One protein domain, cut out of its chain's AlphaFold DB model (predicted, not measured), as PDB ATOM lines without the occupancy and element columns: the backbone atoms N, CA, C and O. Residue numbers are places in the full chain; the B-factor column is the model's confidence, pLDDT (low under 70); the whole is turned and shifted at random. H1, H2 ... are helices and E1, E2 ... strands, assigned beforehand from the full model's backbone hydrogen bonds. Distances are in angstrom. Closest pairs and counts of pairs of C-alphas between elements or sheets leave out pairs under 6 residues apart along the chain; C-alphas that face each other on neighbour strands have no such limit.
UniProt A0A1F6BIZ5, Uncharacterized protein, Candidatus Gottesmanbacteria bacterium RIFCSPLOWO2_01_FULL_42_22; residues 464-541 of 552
ATOM      1  N   ILE A 464      43.886  59.643  17.572       75.25
ATOM      2  CA  ILE A 464      44.411  60.105  18.870       75.25
ATOM      3  C   ILE A 464      44.762  61.599  18.825       75.25
ATOM      4  O   ILE A 464      44.508  62.328  19.787       75.25
ATOM      5  N   TYR A 465      45.366  62.067  17.730       81.44
ATOM      6  CA  TYR A 465      45.680  63.482  17.552       81.44
ATOM      7  C   TYR A 465      44.410  64.336  17.525       81.44
ATOM      8  O   TYR A 465      44.334  65.332  18.249       81.44
ATOM      9  N   LEU A 466      43.418  63.946  16.725       81.75
ATOM     10  CA  LEU A 466      42.146  64.649  16.633       81.75
ATOM     11  C   LEU A 466      41.457  64.713  17.996       81.75
ATOM     12  O   LEU A 466      41.098  65.804  18.432       81.75
ATOM     13  N   ASP A 467      41.364  63.590  18.705       79.50
ATOM     14  CA  ASP A 467      40.760  63.519  20.039       79.50
ATOM     15  C   ASP A 467      41.535  64.352  21.071       79.50
ATOM     16  O   ASP A 467      40.947  64.962  21.966       79.50
ATOM     17  N   TYR A 468      42.861  64.450  20.952       78.75
ATOM     18  CA  TYR A 468      43.661  65.352  21.783       78.75
ATOM     19  C   TYR A 468      43.372  66.833  21.496       78.75
ATOM     20  O   TYR A 468      43.446  67.669  22.409       78.75
ATOM     21  N   GLN A 469      43.087  67.184  20.241       80.50
ATOM     22  CA  GLN A 469      42.768  68.556  19.846       80.50
ATOM     23  C   GLN A 469      41.332  68.952  20.208       80.50
ATOM     24  O   GLN A 469      41.121  70.080  20.655       80.50
ATOM     25  N   THR A 470      40.372  68.035  20.070       80.44
ATOM     26  CA  THR A 470      38.946  68.267  20.356       80.44
ATOM     27  C   THR A 470      38.547  67.922  21.795       80.44
ATOM     28  O   THR A 470      37.492  68.351  22.267       80.44
ATOM     29  N   GLY A 471      39.381  67.182  22.528       68.69
ATOM     30  CA  GLY A 471      39.156  66.824  23.924       68.69
ATOM     31  C   GLY A 471      39.080  68.048  24.840       68.69
ATOM     32  O   GLY A 471      39.724  69.068  24.595       68.69
ATOM     33  N   LYS A 472      38.294  67.944  25.927       53.19
ATOM     34  CA  LYS A 472      38.081  69.012  26.924       53.19
ATOM     35  C   LYS A 472      39.409  69.508  27.516       53.19
ATOM     36  O   LYS A 472      39.831  69.067  28.581       53.19
ATOM     37  N   LYS A 473      40.042  70.485  26.873       52.03
ATOM     38  CA  LYS A 473      41.084  71.315  27.478       52.03
ATOM     39  C   LYS A 473      40.399  72.499  28.148       52.03
ATOM     40  O   LYS A 473      40.406  73.612  27.628       52.03
ATOM     41  N   SER A 474      39.764  72.244  29.289       47.34
ATOM     42  CA  SER A 474      39.515  73.326  30.237       47.34
ATOM     43  C   SER A 474      40.817  73.633  30.974       47.34
ATOM     44  O   SER A 474      41.582  72.731  31.303       47.34
ATOM     45  N   ASP A 475      41.018  74.923  31.208       46.12
ATOM     46  CA  ASP A 475      42.106  75.565  31.945       46.12
ATOM     47  C   ASP A 475      43.376  75.854  31.129       46.12
ATOM     48  O   ASP A 475      44.208  75.003  30.811       46.12
ATOM     49  N   LEU A 476      43.484  77.143  30.779       55.12
ATOM     50  CA  LEU A 476      44.631  77.810  30.169       55.12
ATOM     51  C   LEU A 476      45.934  77.317  30.810       55.12
ATOM     52  O   LEU A 476      46.217  77.609  31.971       55.12
ATOM     53  N   LYS A 477      46.750  76.590  30.041       56.66
ATOM     54  CA  LYS A 477      48.089  76.210  30.494       56.66
ATOM     55  C   LYS A 477      48.974  77.458  30.541       56.66
ATOM     56  O   LYS A 477      48.953  78.237  29.580       56.66
ATOM     57  N   PRO A 478      49.785  77.635  31.599       59.09
ATOM     58  CA  PRO A 478      50.788  78.682  31.628       59.09
ATOM     59  C   PRO A 478      51.677  78.579  30.389       59.09
ATOM     60  O   PRO A 478      52.252  77.524  30.120       59.09
ATOM     61  N   SER A 479      51.771  79.660  29.622       68.12
ATOM     62  CA  SER A 479      52.605  79.714  28.420       68.12
ATOM     63  C   SER A 479      53.728  80.716  28.616       68.12
ATOM     64  O   SER A 479      53.515  81.804  29.156       68.12
ATOM     65  N   ILE A 480      54.938  80.341  28.193       78.44
ATOM     66  CA  ILE A 480      56.064  81.272  28.158       78.44
ATOM     67  C   ILE A 480      55.793  82.252  27.025       78.44
ATOM     68  O   ILE A 480      55.703  81.855  25.861       78.44
ATOM     69  N   VAL A 481      55.657  83.522  27.387       83.00
ATOM     70  CA  VAL A 481      55.320  84.611  26.483       83.00
ATOM     71  C   VAL A 481      56.310  85.763  26.613       83.00
ATOM     72  O   VAL A 481      56.834  86.046  27.694       83.00
ATOM     73  N   PHE A 482      56.550  86.458  25.506       89.44
ATOM     74  CA  PHE A 482      57.385  87.653  25.473       89.44
ATOM     75  C   PHE A 482      56.836  88.706  24.508       89.44
ATOM     76  O   PHE A 482      56.214  88.384  23.497       89.44
ATOM     77  N   SER A 483      57.046  89.985  24.815       91.00
ATOM     78  CA  SER A 483      56.580  91.101  23.979       91.00
ATOM     79  C   SER A 483      57.337  92.395  24.281       91.00
ATOM     80  O   SER A 483      58.147  92.453  25.207       91.00
ATOM     81  N   GLN A 484      57.067  93.447  23.509       89.12
ATOM     82  CA  GLN A 484      57.524  94.807  23.774       89.12
ATOM     83  C   GLN A 484      56.340  95.773  23.651       89.12
ATOM     84  O   GLN A 484      55.708  95.842  22.601       89.12
ATOM     85  N   LEU A 485      56.059  96.537  24.709       87.19
ATOM     86  CA  LEU A 485      55.016  97.571  24.740       87.19
ATOM     87  C   LEU A 485      55.634  98.887  25.213       87.19
ATOM     88  O   LEU A 485      56.267  98.904  26.265       87.19
ATOM     89  N   ALA A 486      55.453  99.972  24.450       80.88
ATOM     90  CA  ALA A 486      55.916 101.323  24.803       80.88
ATOM     91  C   ALA A 486      57.359 101.353  25.367       80.88
ATOM     92  O   ALA A 486      57.608 101.857  26.456       80.88
ATOM     93  N   ALA A 487      58.301 100.745  24.631       85.12
ATOM     94  CA  ALA A 487      59.723 100.572  24.981       85.12
ATOM     95  C   ALA A 487      60.057  99.630  26.162       85.12
ATOM     96  O   ALA A 487      61.233  99.342  26.390       85.12
ATOM     97  N   VAL A 488      59.067  99.065  26.856       88.12
ATOM     98  CA  VAL A 488      59.271  98.045  27.896       88.12
ATOM     99  C   VAL A 488      59.194  96.648  27.279       88.12
ATOM    100  O   VAL A 488      58.207  96.301  26.633       88.12
ATOM    101  N   LYS A 489      60.231  95.834  27.474       91.62
ATOM    102  CA  LYS A 489      60.271  94.418  27.078       91.62
ATOM    103  C   LYS A 489      59.734  93.552  28.211       91.62
ATOM    104  O   LYS A 489      60.058  93.824  29.362       91.62
ATOM    105  N   TYR A 490      58.974  92.515  27.882       92.31
ATOM    106  CA  TYR A 490      58.348  91.572  28.809       92.31
ATOM    107  C   TYR A 490      58.770  90.142  28.459       92.31
ATOM    108  O   TYR A 490      58.765  89.787  27.281       92.31
ATOM    109  N   LEU A 491      59.101  89.327  29.461       90.75
ATOM    110  CA  LEU A 491      59.355  87.886  29.337       90.75
ATOM    111  C   LEU A 491      58.841  87.168  30.587       90.75
ATOM    112  O   LEU A 491      59.270  87.484  31.696       90.75
ATOM    113  N   GLY A 492      57.934  86.211  30.434       87.50
ATOM    114  CA  GLY A 492      57.308  85.569  31.585       87.50
ATOM    115  C   GLY A 492      56.264  84.535  31.222       87.50
ATOM    116  O   GLY A 492      56.224  84.038  30.101       87.50
ATOM    117  N   LEU A 493      55.411  84.223  32.187       80.81
ATOM    118  CA  LEU A 493      54.302  83.295  32.050       80.81
ATOM    119  C   LEU A 493      52.988  84.066  31.913       80.81
ATOM    120  O   LEU A 493      52.666  84.908  32.754       80.81
ATOM    121  N   ALA A 494      52.204  83.750  30.886       78.19
ATOM    122  CA  ALA A 494      50.785  84.080  30.849       78.19
ATOM    123  C   ALA A 494      50.038  82.996  31.629       78.19
ATOM    124  O   ALA A 494      49.968  81.856  31.177       78.19
ATOM    125  N   VAL A 495      49.549  83.331  32.824       67.50
ATOM    126  CA  VAL A 495      49.005  82.355  33.789       67.50
ATOM    127  C   VAL A 495      47.483  82.222  33.664       67.50
ATOM    128  O   VAL A 495      46.923  81.187  34.000       67.50
ATOM    129  N   ASN A 496      46.805  83.259  33.163       66.38
ATOM    130  CA  ASN A 496      45.389  83.243  32.785       66.38
ATOM    131  C   ASN A 496      45.105  84.356  31.751       66.38
ATOM    132  O   ASN A 496      46.032  85.021  31.288       66.38
ATOM    133  N   SER A 497      43.837  84.584  31.396       65.56
ATOM    134  CA  SER A 497      43.431  85.517  30.334       65.56
ATOM    135  C   SER A 497      43.842  86.979  30.521       65.56
ATOM    136  O   SER A 497      43.804  87.740  29.566       65.56
ATOM    137  N   GLY A 498      44.260  87.413  31.704       73.19
ATOM    138  CA  GLY A 498      44.688  88.801  31.901       73.19
ATOM    139  C   GLY A 498      45.996  88.945  32.651       73.19
ATOM    140  O   GLY A 498      46.486  90.060  32.785       73.19
ATOM    141  N   ARG A 499      46.570  87.856  33.172       84.31
ATOM    142  CA  ARG A 499      47.659  87.930  34.145       84.31
ATOM    143  C   ARG A 499      48.966  87.409  33.573       84.31
ATOM    144  O   ARG A 499      49.117  86.222  33.281       84.31
ATOM    145  N   PHE A 500      49.925  88.320  33.492       86.88
ATOM    146  CA  PHE A 500      51.321  88.054  33.189       86.88
ATOM    147  C   PHE A 500      52.129  88.015  34.488       86.88
ATOM    148  O   PHE A 500      51.982  88.906  35.324       86.88
ATOM    149  N   ILE A 501      53.000  87.024  34.655       88.56
ATOM    150  CA  ILE A 501      53.981  86.972  35.746       88.56
ATOM    151  C   ILE A 501      55.363  86.798  35.134       88.56
ATOM    152  O   ILE A 501      55.637  85.783  34.497       88.56
ATOM    153  N   GLY A 502      56.247  87.772  35.324       88.38
ATOM    154  CA  GLY A 502      57.583  87.680  34.756       88.38
ATOM    155  C   GLY A 502      58.388  88.959  34.838       88.38
ATOM    156  O   GLY A 502      58.076  89.877  35.595       88.38
ATOM    157  N   PHE A 503      59.444  88.992  34.038       91.19
ATOM    158  CA  PHE A 503      60.401  90.079  33.987       91.19
ATOM    159  C   PHE A 503      59.949  91.173  33.022       91.19
ATOM    160  O   PHE A 503      59.394  90.889  31.955       91.19
ATOM    161  N   LYS A 504      60.238  92.426  33.380       90.94
ATOM    162  CA  LYS A 504      60.107  93.589  32.504       90.94
ATOM    163  C   LYS A 504      61.383  94.425  32.488       90.94
ATOM    164  O   LYS A 504      62.083  94.508  33.489       90.94
ATOM    165  N   SER A 505      61.682  95.092  31.375       88.25
ATOM    166  CA  SER A 505      62.894  95.922  31.234       88.25
ATOM    167  C   SER A 505      62.826  97.288  31.936       88.25
ATOM    168  O   SER A 505      63.703  98.120  31.722       88.25
ATOM    169  N   ALA A 506      61.791  97.541  32.743       86.75
ATOM    170  CA  ALA A 506      61.587  98.782  33.489       86.75
ATOM    171  C   ALA A 506      61.141  98.474  34.924       86.75
ATOM    172  O   ALA A 506      60.420  97.505  35.152       86.75
ATOM    173  N   TYR A 507      61.531  99.303  35.892       81.81
ATOM    174  CA  TYR A 507      61.210  99.073  37.301       81.81
ATOM    175  C   TYR A 507      59.682  99.035  37.559       81.81
ATOM    176  O   TYR A 507      58.938  99.830  36.976       81.81
ATOM    177  N   PRO A 508      59.170  98.132  38.420       82.81
ATOM    178  CA  PRO A 508      59.860  96.988  39.038       82.81
ATOM    179  C   PRO A 508      60.196  95.859  38.045       82.81
ATOM    180  O   PRO A 508      59.307  95.328  37.397       82.81
ATOM    181  N   TYR A 509      61.458  95.427  37.953       87.75
ATOM    182  CA  TYR A 509      61.929  94.500  36.902       87.75
ATOM    183  C   TYR A 509      61.291  93.100  36.890       87.75
ATOM    184  O   TYR A 509      61.476  92.363  35.928       87.75
ATOM    185  N   PHE A 510      60.541  92.723  37.924       89.12
ATOM    186  CA  PHE A 510      59.770  91.486  37.991       89.12
ATOM    187  C   PHE A 510      58.438  91.752  38.690       89.12
ATOM    188  O   PHE A 510      58.376  92.551  39.627       89.12
ATOM    189  N   GLY A 511      57.372  91.082  38.264       85.88
ATOM    190  CA  GLY A 511      56.102  91.148  38.973       85.88
ATOM    191  C   GLY A 511      54.939  90.506  38.236       85.88
ATOM    192  O   GLY A 511      55.077  89.960  37.141       85.88
ATOM    193  N   SER A 512      53.773  90.601  38.869       87.69
ATOM    194  CA  SER A 512      52.486  90.257  38.274       87.69
ATOM    195  C   SER A 512      51.877  91.513  37.655       87.69
ATOM    196  O   SER A 512      51.622  92.478  38.373       87.69
ATOM    197  N   VAL A 513      51.603  91.497  36.354       86.12
ATOM    198  CA  VAL A 513      50.971  92.603  35.624       86.12
ATOM    199  C   VAL A 513      49.660  92.117  35.022       86.12
ATOM    200  O   VAL A 513      49.610  91.051  34.406       86.12
ATOM    201  N   SER A 514      48.604  92.905  35.208       86.44
ATOM    202  CA  SER A 514      47.329  92.683  34.535       86.44
ATOM    203  C   SER A 514      47.311  93.447  33.217       86.44
ATOM    204  O   SER A 514      47.551  94.652  33.189       86.44
ATOM    205  N   PHE A 515      47.004  92.750  32.137       84.69
ATOM    206  CA  PHE A 515      46.778  93.316  30.816       84.69
ATOM    207  C   PHE A 515      45.335  93.026  30.394       84.69
ATOM    208  O   PHE A 515      44.799  91.975  30.762       84.69
ATOM    209  N   PRO A 516      44.703  93.896  29.584       84.62
ATOM    210  CA  PRO A 516      43.523  93.490  28.831       84.62
ATOM    211  C   PRO A 516      43.828  92.197  28.070       84.62
ATOM    212  O   PRO A 516      44.927  92.057  27.524       84.62
ATOM    213  N   PHE A 517      42.874  91.264  28.018       77.56
ATOM    214  CA  PHE A 517      43.101  89.951  27.405       77.56
ATOM    215  C   PHE A 517      43.667  90.078  25.981       77.56
ATOM    216  O   PHE A 517      44.705  89.490  25.686       77.56
ATOM    217  N   GLN A 518      43.066  90.950  25.161       77.56
ATOM    218  CA  GLN A 518      43.495  91.215  23.782       77.56
ATOM    219  C   GLN A 518      44.930  91.765  23.665       77.56
ATOM    220  O   GLN A 518      45.517  91.739  22.586       77.56
ATOM    221  N   VAL A 519      45.507  92.293  24.748       81.38
ATOM    222  CA  VAL A 519      46.898  92.767  24.789       81.38
ATOM    223  C   VAL A 519      47.837  91.627  25.175       81.38
ATOM    224  O   VAL A 519      48.842  91.418  24.498       81.38
ATOM    225  N   LEU A 520      47.510  90.862  26.225       81.62
ATOM    226  CA  LEU A 520      48.341  89.738  26.675       81.62
ATOM    227  C   LEU A 520      48.399  88.614  25.640       81.62
ATOM    228  O   LEU A 520      49.461  88.039  25.405       81.62
ATOM    229  N   SER A 521      47.274  88.328  24.985       74.00
ATOM    230  CA  SER A 521      47.158  87.277  23.973       74.00
ATOM    231  C   SER A 521      48.028  87.518  22.737       74.00
ATOM    232  O   SER A 521      48.325  86.576  22.007       74.00
ATOM    233  N   LYS A 522      48.445  88.768  22.499       78.75
ATOM    234  CA  LYS A 522      49.329  89.158  21.389       78.75
ATOM    235  C   LYS A 522      50.814  88.968  21.707       78.75
ATOM    236  O   LYS A 522      51.658  89.220  20.846       78.75
ATOM    237  N   PHE A 523      51.167  88.550  22.923       83.75
ATOM    238  CA  PHE A 523      52.555  88.251  23.256       83.75
ATOM    239  C   PHE A 523      53.005  86.997  22.493       83.75
ATOM    240  O   PHE A 523      52.241  86.052  22.295       83.75
ATOM    241  N   LYS A 524      54.264  86.973  22.051       78.94
ATOM    242  CA  LYS A 524      54.824  85.841  21.308       78.94
ATOM    243  C   LYS A 524      55.028  84.665  22.260       78.94
ATOM    244  O   LYS A 524      55.735  84.810  23.251       78.94
ATOM    245  N   GLY A 525      54.418  83.522  21.950       72.06
ATOM    246  CA  GLY A 525      54.552  82.279  22.713       72.06
ATOM    247  C   GLY A 525      55.485  81.263  22.049       72.06
ATOM    248  O   GLY A 525      55.626  81.244  20.824       72.06
ATOM    249  N   MET A 526      56.097  80.392  22.850       58.78
ATOM    250  CA  MET A 526      56.871  79.240  22.370       58.78
ATOM    251  C   MET A 526      56.084  77.955  22.683       58.78
ATOM    252  O   MET A 526      55.976  77.564  23.840       58.78
ATOM    253  N   SER A 527      55.472  77.334  21.666       55.25
ATOM    254  CA  SER A 527      54.701  76.086  21.815       55.25
ATOM    255  C   SER A 527      55.549  74.871  21.431       55.25
ATOM    256  O   SER A 527      56.162  74.869  20.362       55.25
ATOM    257  N   LEU A 528      55.541  73.829  22.272       50.34
ATOM    258  CA  LEU A 528      56.173  72.532  21.989       50.34
ATOM    259  C   LEU A 528      55.470  71.736  20.863       50.34
ATOM    260  O   LEU A 528      56.045  70.768  20.372       50.34
ATOM    261  N   ASN A 529      54.270  72.132  20.415       61.41
ATOM    262  CA  ASN A 529      53.462  71.345  19.466       61.41
ATOM    263  C   ASN A 529      54.013  71.322  18.029       61.41
ATOM    264  O   ASN A 529      53.761  70.367  17.301       61.41
ATOM    265  N   LYS A 530      54.838  72.305  17.636       63.19
ATOM    266  CA  LYS A 530      55.302  72.460  16.241       63.19
ATOM    267  C   LYS A 530      56.010  71.230  15.666       63.19
ATOM    268  O   LYS A 530      55.950  71.003  14.463       63.19
ATOM    269  N   PHE A 531      56.707  70.457  16.502       62.34
ATOM    270  CA  PHE A 531      57.387  69.240  16.051       62.34
ATOM    271  C   PHE A 531      56.390  68.129  15.682       62.34
ATOM    272  O   PHE A 531      56.563  67.462  14.664       62.34
ATOM    273  N   ILE A 532      55.331  67.968  16.483       69.94
ATOM    274  CA  ILE A 532      54.269  66.981  16.247       69.94
ATOM    275  C   ILE A 532      53.490  67.352  14.982       69.94
ATOM    276  O   ILE A 532      53.225  66.475  14.166       69.94
ATOM    277  N   ASP A 533      53.205  68.639  14.782       74.00
ATOM    278  CA  ASP A 533      52.453  69.130  13.623       74.00
ATOM    279  C   ASP A 533      53.176  68.825  12.299       74.00
ATOM    280  O   ASP A 533      52.583  68.271  11.377       74.00
ATOM    281  N   VAL A 534      54.485  69.106  12.216       71.00
ATOM    282  CA  VAL A 534      55.299  68.793  11.023       71.00
ATOM    283  C   VAL A 534      55.362  67.288  10.769       71.00
ATOM    284  O   VAL A 534      55.255  66.844   9.624       71.00
ATOM    285  N   PHE A 535      55.533  66.493  11.827       73.25
ATOM    286  CA  PHE A 535      55.550  65.040  11.705       73.25
ATOM    287  C   PHE A 535      54.206  64.506  11.194       73.25
ATOM    288  O   PHE A 535      54.195  63.678  10.286       73.25
ATOM    289  N   LEU A 536      53.086  65.013  11.720       78.00
ATOM    290  CA  LEU A 536      51.744  64.590  11.329       78.00
ATOM    291  C   LEU A 536      51.442  64.921   9.865       78.00
ATOM    292  O   LEU A 536      50.982  64.046   9.131       78.00
ATOM    293  N   THR A 537      51.750  66.143   9.421       80.56
ATOM    294  CA  THR A 537      51.555  66.538   8.019       80.56
ATOM    295  C   THR A 537      52.342  65.625   7.084       80.56
ATOM    296  O   THR A 537      51.774  65.114   6.128       80.56
ATOM    297  N   ASN A 538      53.610  65.330   7.386       78.88
ATOM    298  CA  ASN A 538      54.418  64.408   6.576       78.88
ATOM    299  C   ASN A 538      53.930  62.949   6.650       78.88
ATOM    300  O   ASN A 538      54.147  62.169   5.722       78.88
ATOM    301  N   LEU A 539      53.301  62.554   7.761       78.62
ATOM    302  CA  LEU A 539      52.783  61.204   7.954       78.62
ATOM    303  C   LEU A 539      51.558  60.938   7.071       78.62
ATOM    304  O   LEU A 539      51.465  59.842   6.501       78.62
ATOM    305  N   VAL A 540      50.643  61.911   6.992       81.19
ATOM    306  CA  VAL A 540      49.370  61.812   6.259       81.19
ATOM    307  C   VAL A 540      49.518  62.255   4.805       81.19
ATOM    308  O   VAL A 540      49.095  61.526   3.911       81.19
ATOM    309  N   ASN A 541      50.180  63.386   4.544       84.25
ATOM    310  CA  ASN A 541      50.344  63.926   3.194       84.25
ATOM    311  C   ASN A 541      51.459  63.170   2.467       84.25
ATOM    312  O   ASN A 541      52.604  63.613   2.398       84.25
TER     313      ASN A 541
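This is residues 464 to 541 of the 552 residues of an uncharacterized protein of Candidatus Gottesmanbacteria bacterium RIFCSPLOWO2_01_FULL_42_22 (UniProt A0A1F6BIZ5). A strongly twisted sheet of four strands, E1 to E4, makes a head at one end of the model, and two end stretches run away from it toward the other end, where they hold H1 and H3, apart from each other. The short helix H2 only grazes the sheet, and residues 466 to 474 stand free. The printed part has 78 residues, with three named helices and four named strands in the order H1 E1 E2 E3 E4 H2 H3. The sheet's order is E1, E2, E3, E4, all antiparallel, and the class is mixed, helices and strands. The whole is loose, with a radius of gyration of the C-alphas of 15.8 A and spans of 49 by 24 by 18 A.

H1, residues 464 to 470, is not on the sheet. E1, residues 479 to 485, E2, residues 488 to 494, E3, residues 499 to 504, and E4, residues 510 to 514, form a meander, each strand the antiparallel neighbour of the one before. E1 and E2 form a hairpin, with directions at 161 degrees and N 481 and O 492 2.8 A apart, within hydrogen-bond range. E2 and E3 form a hairpin at 136 degrees, with N 493 and O 501 within range at 2.8 A. E3 and E4 form a hairpin at 146 degrees, with N 513 and O 500 within range at 2.8 A. E1 and E4 are the edge strands. H2, residues 517 to 520, only grazes the sheet; its closest C-alphas to E3 are those of Leu 520 and Phe 500, 7.4 A apart. E1 and H2 are near each other, with 5 pairs of C-alphas within 10 A. Residues 524 to 525 pair antiparallel with residues 481 to 482 of E1. H3, residues 530 to 540, is apart from H1 and H2, and is not on the sheet. Every O i to N i+4 pair is within hydrogen-bond range in H1 and H3; H2 is too short for such a pair.

H1 begins at C-alpha 464, (44.411, 60.105, 18.870), and is 9.9 A long from first to last C-alpha. E1 measures 18.4 A, E2 16.6 A, E3 13.8 A and E4 13.0 A; E1 begins at C-alpha 479, (52.605, 79.714, 28.420). H2 measures 5.3 A. H3 measures 15.8 A and ends at C-alpha 540, (49.370, 61.812, 6.259).

The C-alphas of Tyr 507 and Asn 541, the two farthest apart, are 50.2 A apart. The printed part has no cut and no long link. The mean pLDDT of the printed part is 77.2; residues 471 to 479, 495 to 497 and 526 to 532 are under 70.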